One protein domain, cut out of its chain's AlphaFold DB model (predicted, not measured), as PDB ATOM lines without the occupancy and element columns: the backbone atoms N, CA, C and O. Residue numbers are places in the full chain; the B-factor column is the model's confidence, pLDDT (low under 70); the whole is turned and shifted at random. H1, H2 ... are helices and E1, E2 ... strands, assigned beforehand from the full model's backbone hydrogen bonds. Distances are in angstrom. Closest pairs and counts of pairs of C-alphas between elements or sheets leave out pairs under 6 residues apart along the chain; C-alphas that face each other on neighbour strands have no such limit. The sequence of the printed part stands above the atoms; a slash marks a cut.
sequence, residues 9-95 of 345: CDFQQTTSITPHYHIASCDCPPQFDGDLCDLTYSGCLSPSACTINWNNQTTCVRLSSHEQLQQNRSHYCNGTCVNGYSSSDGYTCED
ATOM      1  N   CYS A   9     -11.165-134.310-143.650       87.25
ATOM      2  CA  CYS A   9     -11.217-133.069-142.880       87.25
ATOM      3  C   CYS A   9     -10.546-131.927-143.648       87.25
ATOM      4  O   CYS A   9      -9.341-132.011-143.905       87.25
ATOM      5  N   ASP A  10     -11.272-130.842-143.914       84.94
ATOM      6  CA  ASP A  10     -10.694-129.599-144.424       84.94
ATOM      7  C   ASP A  10     -10.259-128.710-143.251       84.94
ATOM      8  O   ASP A  10     -11.055-128.039-142.597       84.94
ATOM      9  N   PHE A  11      -8.956-128.702-142.971       85.06
ATOM     10  CA  PHE A  11      -8.375-127.871-141.914       85.06
ATOM     11  C   PHE A  11      -8.154-126.410-142.327       85.06
ATOM     12  O   PHE A  11      -7.755-125.608-141.482       85.06
ATOM     13  N   GLN A  12      -8.392-126.046-143.589       82.19
ATOM     14  CA  GLN A  12      -8.375-124.645-144.014       82.19
ATOM     15  C   GLN A  12      -9.673-123.932-143.642       82.19
ATOM     16  O   GLN A  12      -9.669-122.720-143.422       82.19
ATOM     17  N   GLN A  13     -10.761-124.686-143.483       74.56
ATOM     18  CA  GLN A  13     -12.046-124.180-143.027       74.56
ATOM     19  C   GLN A  13     -12.349-124.682-141.625       74.56
ATOM     20  O   GLN A  13     -12.740-125.829-141.418       74.56
ATOM     21  N   THR A  14     -12.169-123.804-140.637       81.00
ATOM     22  CA  THR A  14     -12.440-124.157-139.246       81.00
ATOM     23  C   THR A  14     -13.343-123.157-138.541       81.00
ATOM     24  O   THR A  14     -13.213-121.946-138.706       81.00
ATOM     25  N   THR A  15     -14.227-123.676-137.696       78.25
ATOM     26  CA  THR A  15     -15.092-122.895-136.812       78.25
ATOM     27  C   THR A  15     -14.538-122.955-135.392       78.25
ATOM     28  O   THR A  15     -14.349-124.039-134.836       78.25
ATOM     29  N   SER A  16     -14.243-121.797-134.798       80.81
ATOM     30  CA  SER A  16     -13.717-121.713-133.431       80.81
ATOM     31  C   SER A  16     -14.834-121.954-132.415       80.81
ATOM     32  O   SER A  16     -15.847-121.262-132.429       80.81
ATOM     33  N   ILE A  17     -14.642-122.928-131.524       76.94
ATOM     34  CA  ILE A  17     -15.529-123.151-130.368       76.94
ATOM     35  C   ILE A  17     -14.980-122.396-129.156       76.94
ATOM     36  O   ILE A  17     -15.718-121.817-128.364       76.94
ATOM     37  N   THR A  18     -13.658-122.420-129.002       82.88
ATOM     38  CA  THR A  18     -12.916-121.708-127.961       82.88
ATOM     39  C   THR A  18     -11.577-121.247-128.547       82.88
ATOM     40  O   THR A  18     -11.177-121.756-129.597       82.88
ATOM     41  N   PRO A  19     -10.812-120.377-127.862       79.56
ATOM     42  CA  PRO A  19      -9.515-119.895-128.355       79.56
ATOM     43  C   PRO A  19      -8.478-120.994-128.648       79.56
ATOM     44  O   PRO A  19      -7.461-120.723-129.280       79.56
ATOM     45  N   HIS A  20      -8.703-122.219-128.164       79.75
ATOM     46  CA  HIS A  20      -7.787-123.351-128.317       79.75
ATOM     47  C   HIS A  20      -8.391-124.535-129.079       79.75
ATOM     48  O   HIS A  20      -7.674-125.487-129.375       79.75
ATOM     49  N   TYR A  21      -9.686-124.493-129.410       82.06
ATOM     50  CA  TYR A  21     -10.374-125.599-130.070       82.06
ATOM     51  C   TYR A  21     -11.194-125.111-131.256       82.06
ATOM     52  O   TYR A  21     -12.072-124.257-131.126       82.06
ATOM     53  N   HIS A  22     -10.915-125.724-132.402       82.81
ATOM     54  CA  HIS A  22     -11.558-125.454-133.675       82.81
ATOM     55  C   HIS A  22     -12.129-126.758-134.248       82.81
ATOM     56  O   HIS A  22     -11.495-127.813-134.154       82.81
ATOM     57  N   ILE A  23     -13.317-126.692-134.846       81.56
ATOM     58  CA  ILE A  23     -13.875-127.777-135.660       81.56
ATOM     59  C   ILE A  23     -13.524-127.511-137.117       81.56
ATOM     60  O   ILE A  23     -13.850-126.448-137.628       81.56
ATOM     61  N   ALA A  24     -12.880-128.479-137.764       84.75
ATOM     62  CA  ALA A  24     -12.657-128.501-139.208       84.75
ATOM     63  C   ALA A  24     -13.910-128.995-139.946       84.75
ATOM     64  O   ALA A  24     -14.535-129.952-139.470       84.75
ATOM     65  N   SER A  25     -14.234-128.362-141.076       82.12
ATOM     66  CA  SER A  25     -15.299-128.784-141.995       82.12
ATOM     67  C   SER A  25     -14.972-130.122-142.667       82.12
ATOM     68  O   SER A  25     -13.820-130.566-142.675       82.12
ATOM     69  N   CYS A  26     -15.993-130.771-143.228       82.50
ATOM     70  CA  CYS A  26     -15.867-132.065-143.890       82.50
ATOM     71  C   CYS A  26     -15.944-131.966-145.421       82.50
ATOM     72  O   CYS A  26     -16.851-131.345-145.966       82.50
ATOM     73  N   ASP A  27     -15.016-132.646-146.095       83.00
ATOM     74  CA  ASP A  27     -15.024-132.953-147.524       83.00
ATOM     75  C   ASP A  27     -15.646-134.337-147.734       83.00
ATOM     76  O   ASP A  27     -15.021-135.368-147.459       83.00
ATOM     77  N   CYS A  28     -16.888-134.371-148.211       75.75
ATOM     78  CA  CYS A  28     -17.665-135.604-148.290       75.75
ATOM     79  C   CYS A  28     -17.408-136.410-149.575       75.75
ATOM     80  O   CYS A  28     -17.300-135.829-150.660       75.75
ATOM     81  N   PRO A  29     -17.349-137.758-149.508       68.50
ATOM     82  CA  PRO A  29     -17.213-138.596-150.694       68.50
ATOM     83  C   PRO A  29     -18.489-138.573-151.552       68.50
ATOM     84  O   PRO A  29     -19.574-138.264-151.051       68.50
ATOM     85  N   PRO A  30     -18.412-138.960-152.840       58.72
ATOM     86  CA  PRO A  30     -19.585-139.016-153.707       58.72
ATOM     87  C   PRO A  30     -20.655-139.942-153.106       58.72
ATOM     88  O   PRO A  30     -20.379-141.131-152.955       58.72
ATOM     89  N   GLN A  31     -21.850-139.385-152.840       55.88
ATOM     90  CA  GLN A  31     -23.076-139.970-152.231       55.88
ATOM     91  C   GLN A  31     -23.410-139.465-150.819       55.88
ATOM     92  O   GLN A  31     -24.526-139.712-150.365       55.88
ATOM     93  N   PHE A  32     -22.510-138.726-150.169       65.75
ATOM     94  CA  PHE A  32     -22.739-138.192-148.826       65.75
ATOM     95  C   PHE A  32     -22.732-136.658-148.804       65.75
ATOM     96  O   PHE A  32     -22.050-136.035-149.618       65.75
ATOM     97  N   ASP A  33     -23.515-136.064-147.908       72.06
ATOM     98  CA  ASP A  33     -23.723-134.618-147.757       72.06
ATOM     99  C   ASP A  33     -23.920-134.246-146.268       72.06
ATOM    100  O   ASP A  33     -23.970-135.133-145.412       72.06
ATOM    101  N   GLY A  34     -24.046-132.956-145.953       66.62
ATOM    102  CA  GLY A  34     -24.172-132.427-144.586       66.62
ATOM    103  C   GLY A  34     -22.830-132.074-143.931       66.62
ATOM    104  O   GLY A  34     -21.770-132.516-144.378       66.62
ATOM    105  N   ASP A  35     -22.866-131.296-142.841       74.19
ATOM    106  CA  ASP A  35     -21.669-130.764-142.155       74.19
ATOM    107  C   ASP A  35     -20.698-131.861-141.683       74.19
ATOM    108  O   ASP A  35     -19.501-131.611-141.513       74.19
ATOM    109  N   LEU A  36     -21.211-133.079-141.471       79.38
ATOM    110  CA  LEU A  36     -20.459-134.257-141.041       79.38
ATOM    111  C   LEU A  36     -20.513-135.416-142.051       79.38
ATOM    112  O   LEU A  36     -20.139-136.535-141.694       79.38
ATOM    113  N   CYS A  37     -20.945-135.189-143.295       75.06
ATOM    114  CA  CYS A  37     -21.144-136.235-144.311       75.06
ATOM    115  C   CYS A  37     -22.135-137.337-143.898       75.06
ATOM    116  O   CYS A  37     -21.982-138.496-144.286       75.06
ATOM    117  N   ASP A  38     -23.116-136.999-143.068       78.50
ATOM    118  CA  ASP A  38     -24.085-137.909-142.461       78.50
ATOM    119  C   ASP A  38     -25.390-138.049-143.265       78.50
ATOM    120  O   ASP A  38     -26.183-138.954-143.002       78.50
ATOM    121  N   LEU A  39     -25.595-137.213-144.284       68.12
ATOM    122  CA  LEU A  39     -26.744-137.263-145.188       68.12
ATOM    123  C   LEU A  39     -26.396-138.036-146.466       68.12
ATOM    124  O   LEU A  39     -25.266-137.990-146.931       68.12
ATOM    125  N   THR A  40     -27.358-138.739-147.068       57.38
ATOM    126  CA  THR A  40     -27.117-139.684-148.184       57.38
ATOM    127  C   THR A  40     -27.666-139.234-149.545       57.38
ATOM    128  O   THR A  40     -28.037-140.074-150.363       57.38
ATOM    129  N   TYR A  41     -27.784-137.931-149.821       58.47
ATOM    130  CA  TYR A  41     -28.384-137.473-151.083       58.47
ATOM    131  C   TYR A  41     -27.660-136.263-151.674       58.47
ATOM    132  O   TYR A  41     -27.949-135.120-151.343       58.47
ATOM    133  N   SER A  42     -26.723-136.513-152.595       59.69
ATOM    134  CA  SER A  42     -26.096-135.430-153.355       59.69
ATOM    135  C   SER A  42     -27.036-134.959-154.466       59.69
ATOM    136  O   SER A  42     -27.462-135.781-155.282       59.69
ATOM    137  N   GLY A  43     -27.268-133.651-154.577       59.16
ATOM    138  CA  GLY A  43     -28.154-133.086-155.597       59.16
ATOM    139  C   GLY A  43     -27.814-133.493-157.038       59.16
ATOM    140  O   GLY A  43     -28.721-133.841-157.773       59.16
ATOM    141  N   CYS A  44     -26.530-133.628-157.406       64.25
ATOM    142  CA  CYS A  44     -26.089-134.068-158.746       64.25
ATOM    143  C   CYS A  44     -26.391-135.528-159.138       64.25
ATOM    144  O   CYS A  44     -26.078-135.919-160.259       64.25
ATOM    145  N   LEU A  45     -26.929-136.351-158.234       57.88
ATOM    146  CA  LEU A  45     -27.324-137.736-158.530       57.88
ATOM    147  C   LEU A  45     -28.844-137.887-158.720       57.88
ATOM    148  O   LEU A  45     -29.310-138.994-158.978       57.88
ATOM    149  N   SER A  46     -29.612-136.793-158.626       58.41
ATOM    150  CA  SER A  46     -31.025-136.793-159.015       58.41
ATOM    151  C   SER A  46     -31.153-136.929-160.542       58.41
ATOM    152  O   SER A  46     -30.432-136.227-161.257       58.41
ATOM    153  N   PRO A  47     -32.097-137.740-161.065       55.41
ATOM    154  CA  PRO A  47     -32.382-137.826-162.504       55.41
ATOM    155  C   PRO A  47     -32.675-136.464-163.158       55.41
ATOM    156  O   PRO A  47     -32.484-136.302-164.359       55.41
ATOM    157  N   SER A  48     -33.119-135.492-162.357       56.22
ATOM    158  CA  SER A  48     -33.506-134.135-162.753       56.22
ATOM    159  C   SER A  48     -32.512-133.032-162.352       56.22
ATOM    160  O   SER A  48     -32.806-131.863-162.561       56.22
ATOM    161  N   ALA A  49     -31.353-133.356-161.758       58.72
ATOM    162  CA  ALA A  49     -30.452-132.341-161.187       58.72
ATOM    163  C   ALA A  49     -29.933-131.347-162.234       58.72
ATOM    164  O   ALA A  49     -30.071-130.139-162.098       58.72
ATOM    165  N   CYS A  50     -29.357-131.903-163.297       66.44
ATOM    166  CA  CYS A  50     -28.932-131.239-164.518       66.44
ATOM    167  C   CYS A  50     -29.060-132.317-165.589       66.44
ATOM    168  O   CYS A  50     -28.216-133.211-165.629       66.44
ATOM    169  N   THR A  51     -30.147-132.338-166.359       59.56
ATOM    170  CA  THR A  51     -30.482-133.463-167.243       59.56
ATOM    171  C   THR A  51     -29.338-133.718-168.231       59.56
ATOM    172  O   THR A  51     -29.089-132.931-169.141       59.56
ATOM    173  N   ILE A  52     -28.575-134.790-168.007       55.84
ATOM    174  CA  ILE A  52     -27.363-135.111-168.767       55.84
ATOM    175  C   ILE A  52     -27.796-135.808-170.059       55.84
ATOM    176  O   ILE A  52     -28.448-136.848-170.003       55.84
ATOM    177  N   ASN A  53     -27.413-135.277-171.222       49.28
ATOM    178  CA  ASN A  53     -27.511-136.005-172.491       49.28
ATOM    179  C   ASN A  53     -26.116-136.471-172.952       49.28
ATOM    180  O   ASN A  53     -25.105-135.887-172.555       49.28
ATOM    181  N   TRP A  54     -26.064-137.486-173.823       42.09
ATOM    182  CA  TRP A  54     -24.857-138.172-174.346       42.09
ATOM    183  C   TRP A  54     -23.781-137.252-174.980       42.09
ATOM    184  O   TRP A  54     -22.680-137.709-175.278       42.09
ATOM    185  N   ASN A  55     -24.075-135.956-175.147       50.66
ATOM    186  CA  ASN A  55     -23.222-134.944-175.781       50.66
ATOM    187  C   ASN A  55     -22.621-133.904-174.807       50.66
ATOM    188  O   ASN A  55     -22.044-132.918-175.260       50.66
ATOM    189  N   ASN A  56     -22.709-134.115-173.487       55.41
ATOM    190  CA  ASN A  56     -21.888-133.406-172.488       55.41
ATOM    191  C   ASN A  56     -22.099-131.868-172.384       55.41
ATOM    192  O   ASN A  56     -21.167-131.141-172.046       55.41
ATOM    193  N   GLN A  57     -23.299-131.348-172.680       62.31
ATOM    194  CA  GLN A  57     -23.560-129.891-172.725       62.31
ATOM    195  C   GLN A  57     -23.935-129.244-171.381       62.31
ATOM    196  O   GLN A  57     -23.774-128.033-171.227       62.31
ATOM    197  N   THR A  58     -24.394-130.023-170.402       70.25
ATOM    198  CA  THR A  58     -24.747-129.528-169.064       70.25
ATOM    199  C   THR A  58     -24.011-130.375-168.036       70.25
ATOM    200  O   THR A  58     -24.173-131.594-168.000       70.25
ATOM    201  N   THR A  59     -23.169-129.745-167.218       69.94
ATOM    202  CA  THR A  59     -22.400-130.436-166.174       69.94
ATOM    203  C   THR A  59     -22.934-130.055-164.805       69.94
ATOM    204  O   THR A  59     -23.047-128.872-164.491       69.94
ATOM    205  N   CYS A  60     -23.283-131.046-163.984       74.94
ATOM    206  CA  CYS A  60     -23.633-130.782-162.594       74.94
ATOM    207  C   CYS A  60     -22.359-130.581-161.777       74.94
ATOM    208  O   CYS A  60     -21.519-131.480-161.694       74.94
ATOM    209  N   VAL A  61     -22.216-129.405-161.180       76.56
ATOM    210  CA  VAL A  61     -21.077-129.035-160.347       76.56
ATOM    211  C   VAL A  61     -21.530-129.015-158.892       76.56
ATOM    212  O   VAL A  61     -22.496-128.341-158.537       76.56
ATOM    213  N   ARG A  62     -20.839-129.775-158.037       74.25
ATOM    214  CA  ARG A  62     -21.060-129.731-156.586       74.25
ATOM    215  C   ARG A  62     -20.415-128.477-156.003       74.25
ATOM    216  O   ARG A  62     -19.291-128.150-156.374       74.25
ATOM    217  N   LEU A  63     -21.118-127.815-155.091       72.69
ATOM    218  CA  LEU A  63     -20.587-126.674-154.349       72.69
ATOM    219  C   LEU A  63     -19.768-127.148-153.146       72.69
ATOM    220  O   LEU A  63     -20.107-128.155-152.517       72.69
ATOM    221  N   SER A  64     -18.717-126.405-152.802       70.12
ATOM    222  CA  SER A  64     -17.979-126.607-151.551       70.12
ATOM    223  C   SER A  64     -18.851-126.272-150.338       70.12
ATOM    224  O   SER A  64     -19.751-125.440-150.431       70.12
ATOM    225  N   SER A  65     -18.561-126.860-149.178       62.94
ATOM    226  CA  SER A  65     -19.299-126.629-147.922       62.94
ATOM    227  C   SER A  65     -19.461-125.138-147.573       62.94
ATOM    228  O   SER A  65     -20.520-124.719-147.110       62.94
ATOM    229  N   HIS A  66     -18.470-124.302-147.892       64.94
ATOM    230  CA  HIS A  66     -18.564-122.847-147.747       64.94
ATOM    231  C   HIS A  66     -19.616-122.203-148.664       64.94
ATOM    232  O   HIS A  66     -20.413-121.371-148.232       64.94
ATOM    233  N   GLU A  67     -19.616-122.577-149.942       72.56
ATOM    234  CA  GLU A  67     -20.532-122.037-150.950       72.56
ATOM    235  C   GLU A  67     -21.963-122.514-150.715       72.56
ATOM    236  O   GLU A  67     -22.906-121.755-150.940       72.56
ATOM    237  N   GLN A  68     -22.130-123.736-150.204       68.75
ATOM    238  CA  GLN A  68     -23.441-124.266-149.851       68.75
ATOM    239  C   GLN A  68     -24.130-123.418-148.778       68.75
ATOM    240  O   GLN A  68     -25.319-123.123-148.902       68.75
ATOM    241  N   LEU A  69     -23.381-122.948-147.773       63.03
ATOM    242  CA  LEU A  69     -23.890-122.062-146.720       63.03
ATOM    243  C   LEU A  69     -24.247-120.664-147.244       63.03
ATOM    244  O   LEU A  69     -25.189-120.042-146.758       63.03
ATOM    245  N   GLN A  70     -23.511-120.163-148.238       70.25
ATOM    246  CA  GLN A  70     -23.766-118.846-148.828       70.25
ATOM    247  C   GLN A  70     -24.936-118.850-149.812       70.25
ATOM    248  O   GLN A  70     -25.634-117.847-149.947       70.25
ATOM    249  N   GLN A  71     -25.132-119.967-150.512       69.94
ATOM    250  CA  GLN A  71     -26.091-120.088-151.610       69.94
ATOM    251  C   GLN A  71     -27.306-120.960-151.253       69.94
ATOM    252  O   GLN A  71     -28.193-121.128-152.086       69.94
ATOM    253  N   ASN A  72     -27.351-121.501-150.029       69.12
ATOM    254  CA  ASN A  72     -28.402-122.370-149.490       69.12
ATOM    255  C   ASN A  72     -28.772-123.549-150.412       69.12
ATOM    256  O   ASN A  72     -29.942-123.783-150.716       69.12
ATOM    257  N   ARG A  73     -27.760-124.256-150.924       68.94
ATOM    258  CA  ARG A  73     -27.915-125.320-151.934       68.94
ATOM    259  C   ARG A  73     -26.654-126.174-152.043       68.94
ATOM    260  O   ARG A  73     -25.581-125.692-151.723       68.94
ATOM    261  N   SER A  74     -26.752-127.381-152.601       70.75
ATOM    262  CA  SER A  74     -25.624-128.333-152.685       70.75
ATOM    263  C   SER A  74     -24.906-128.409-154.045       70.75
ATOM    264  O   SER A  74     -23.787-128.918-154.139       70.75
ATOM    265  N   HIS A  75     -25.523-127.930-155.128       75.38
ATOM    266  CA  HIS A  75     -25.012-128.082-156.499       75.38
ATOM    267  C   HIS A  75     -25.566-127.013-157.437       75.38
ATOM    268  O   HIS A  75     -26.601-126.429-157.116       75.38
ATOM    269  N   TYR A  76     -24.932-126.815-158.599       76.00
ATOM    270  CA  TYR A  76     -25.434-126.009-159.716       76.00
ATOM    271  C   TYR A  76     -25.150-126.631-161.085       76.00
ATOM    272  O   TYR A  76     -24.208-127.408-161.243       76.00
ATOM    273  N   CYS A  77     -25.953-126.271-162.087       75.81
ATOM    274  CA  CYS A  77     -25.722-126.665-163.472       75.81
ATOM    275  C   CYS A  77     -24.811-125.660-164.182       75.81
ATOM    276  O   CYS A  77     -25.119-124.478-164.277       75.81
ATOM    277  N   ASN A  78     -23.685-126.131-164.710       76.19
ATOM    278  CA  ASN A  78     -22.814-125.352-165.578       76.19
ATOM    279  C   ASN A  78     -23.084-125.737-167.041       76.19
ATOM    280  O   ASN A  78     -22.720-126.838-167.473       76.19
ATOM    281  N   GLY A  79     -23.756-124.849-167.775       73.88
ATOM    282  CA  GLY A  79     -24.131-125.028-169.182       73.88
ATOM    283  C   GLY A  79     -25.565-124.587-169.482       73.88
ATOM    284  O   GLY A  79     -26.294-124.150-168.596       73.88
ATOM    285  N   THR A  80     -25.979-124.702-170.742       74.50
ATOM    286  CA  THR A  80     -27.384-124.528-171.144       74.50
ATOM    287  C   THR A  80     -28.150-125.830-170.935       74.50
ATOM    288  O   THR A  80     -27.581-126.905-171.137       74.50
ATOM    289  N   CYS A  81     -29.427-125.751-170.553       75.00
ATOM    290  CA  CYS A  81     -30.282-126.934-170.476       75.00
ATOM    291  C   CYS A  81     -30.435-127.610-171.843       75.00
ATOM    292  O   CYS A  81     -30.332-126.968-172.891       75.00
ATOM    293  N   VAL A  82     -30.672-128.921-171.815       74.38
ATOM    294  CA  VAL A  82     -30.981-129.717-173.008       74.38
ATOM    295  C   VAL A  82     -32.322-129.260-173.591       74.38
ATOM    296  O   VAL A  82     -33.191-128.804-172.853       74.38
ATOM    297  N   ASN A  83     -32.509-129.402-174.908       80.00
ATOM    298  CA  ASN A  83     -33.815-129.184-175.539       80.00
ATOM    299  C   ASN A  83     -34.916-129.972-174.807       80.00
ATOM    300  O   ASN A  83     -34.704-131.130-174.454       80.00
ATOM    301  N   GLY A  84     -36.062-129.323-174.586       78.62
ATOM    302  CA  GLY A  84     -37.149-129.838-173.743       78.62
ATOM    303  C   GLY A  84     -37.023-129.456-172.262       78.62
ATOM    304  O   GLY A  84     -37.923-129.731-171.485       78.62
ATOM    305  N   TYR A  85     -35.938-128.784-171.858       80.44
ATOM    306  CA  TYR A  85     -35.750-128.274-170.500       80.44
ATOM    307  C   TYR A  85     -35.372-126.791-170.513       80.44
ATOM    308  O   TYR A  85     -34.706-126.299-171.426       80.44
ATOM    309  N   SER A  86     -35.764-126.070-169.468       82.50
ATOM    310  CA  SER A  86     -35.423-124.664-169.268       82.50
ATOM    311  C   SER A  86     -34.939-124.430-167.844       82.50
ATOM    312  O   SER A  86     -35.261-125.186-166.933       82.50
ATOM    313  N   SER A  87     -34.134-123.389-167.655       78.38
ATOM    314  CA  SER A  87     -33.701-122.966-166.328       78.38
ATOM    315  C   SER A  87     -34.088-121.513-166.124       78.38
ATOM    316  O   SER A  87     -33.765-120.658-166.951       78.38
ATOM    317  N   SER A  88     -34.801-121.245-165.036       72.19
ATOM    318  CA  SER A  88     -35.183-119.894-164.616       72.19
ATOM    319  C   SER A  88     -34.075-119.210-163.809       72.19
ATOM    320  O   SER A  88     -33.998-117.983-163.774       72.19
ATOM    321  N   ASP A  89     -33.197-119.999-163.197       69.62
ATOM    322  CA  ASP A  89     -32.205-119.570-162.217       69.62
ATOM    323  C   ASP A  89     -30.758-119.938-162.608       69.62
ATOM    324  O   ASP A  89     -29.808-119.466-161.988       69.62
ATOM    325  N   GLY A  90     -30.569-120.710-163.683       65.50
ATOM    326  CA  GLY A  90     -29.270-121.191-164.172       65.50
ATOM    327  C   GLY A  90     -28.746-122.408-163.408       65.50
ATOM    328  O   GLY A  90     -27.562-122.728-163.481       65.50
ATOM    329  N   TYR A  91     -29.601-123.055-162.621       67.56
ATOM    330  CA  TYR A  91     -29.177-123.865-161.489       67.56
ATOM    331  C   TYR A  91     -29.840-125.224-161.416       67.56
ATOM    332  O   TYR A  91     -29.174-126.169-160.996       67.56
ATOM    333  N   THR A  92     -31.084-125.304-161.867       69.88
ATOM    334  CA  THR A  92     -31.806-126.542-162.141       69.88
ATOM    335  C   THR A  92     -32.429-126.458-163.527       69.88
ATOM    336  O   THR A  92     -32.887-125.392-163.948       69.88
ATOM    337  N   CYS A  93     -32.423-127.575-164.253       75.19
ATOM    338  CA  CYS A  93     -33.136-127.696-165.519       75.19
ATOM    339  C   CYS A  93     -34.492-128.345-165.253       75.19
ATOM    340  O   CYS A  93     -34.566-129.527-164.924       75.19
ATOM    341  N   GLU A  94     -35.551-127.561-165.392       78.50
ATOM    342  CA  GLU A  94     -36.925-128.029-165.269       78.50
ATOM    343  C   GLU A  94     -37.474-128.396-166.641       78.50
ATOM    344  O   GLU A  94     -37.140-127.771-167.652       78.50
ATOM    345  N   ASP A  95     -38.291-129.442-166.668       83.62
ATOM    346  CA  ASP A  95     -38.993-129.886-167.865       83.62
ATOM    347  C   ASP A  95     -39.871-128.756-168.415       83.62
ATOM    348  O   ASP A  95     -40.640-128.130-167.679       83.62
TER     349      ASP A  95
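AT A GLANCE: This is residues 9 to 95 of the 345 residues of the protein "Hypothetical protein" of Adineta ricciae (UniProt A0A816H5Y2). A loose rod with little regular structure has the hairpin of E1 and E2 at one end and a second two-stranded sheet, E3 and E4, toward the other, with the short helix H1 between E3 and E4 in the chain. The unnamed residues 28 to 57 lead from one sheet to the other. The 87 printed residues run E1, E2, E3, H1, E4, both sheets antiparallel; the class is mixed, with 34 residues in named elements. The radius of gyration of the C-alphas is 15.8 A, the spans 54 by 22 by 18 A.

HOW THE PARTS SIT: E1, residues 9 to 18, bends by 90 degrees at residue 12 and is antiparallel to E2, residues 21 to 27, with N 15 and O 23 2.8 A apart. The closest C-alphas of E2 and H1, residues 65 to 71, are those of Ser 25 and Ser 65, 7.5 A. In H1 every O i to N i+4 pair is within hydrogen-bond range. E3, residues 58 to 62, is antiparallel to E4, residues 75 to 79, with N 61 and O 76 2.8 A apart. E2 and E3 are apart.

IN THESE COORDINATES: E1 begins at C-alpha 9 (-11.217, -133.069, -142.880) and spans 18.8 A, E2 19.5 A, E3 13.0 A, H1 10.1 A and E4 13.1 A, ending at C-alpha 79 (-24.131, -125.028, -169.182).

THE WHOLE: The C-alphas farthest apart, of His 20 and Gly 84, are 54.5 A apart. The printed part has no cut; the link E2 to E3 is long. Mean pLDDT of the printed part is 71.2, with 36 residues under 70, among them 39 to 57.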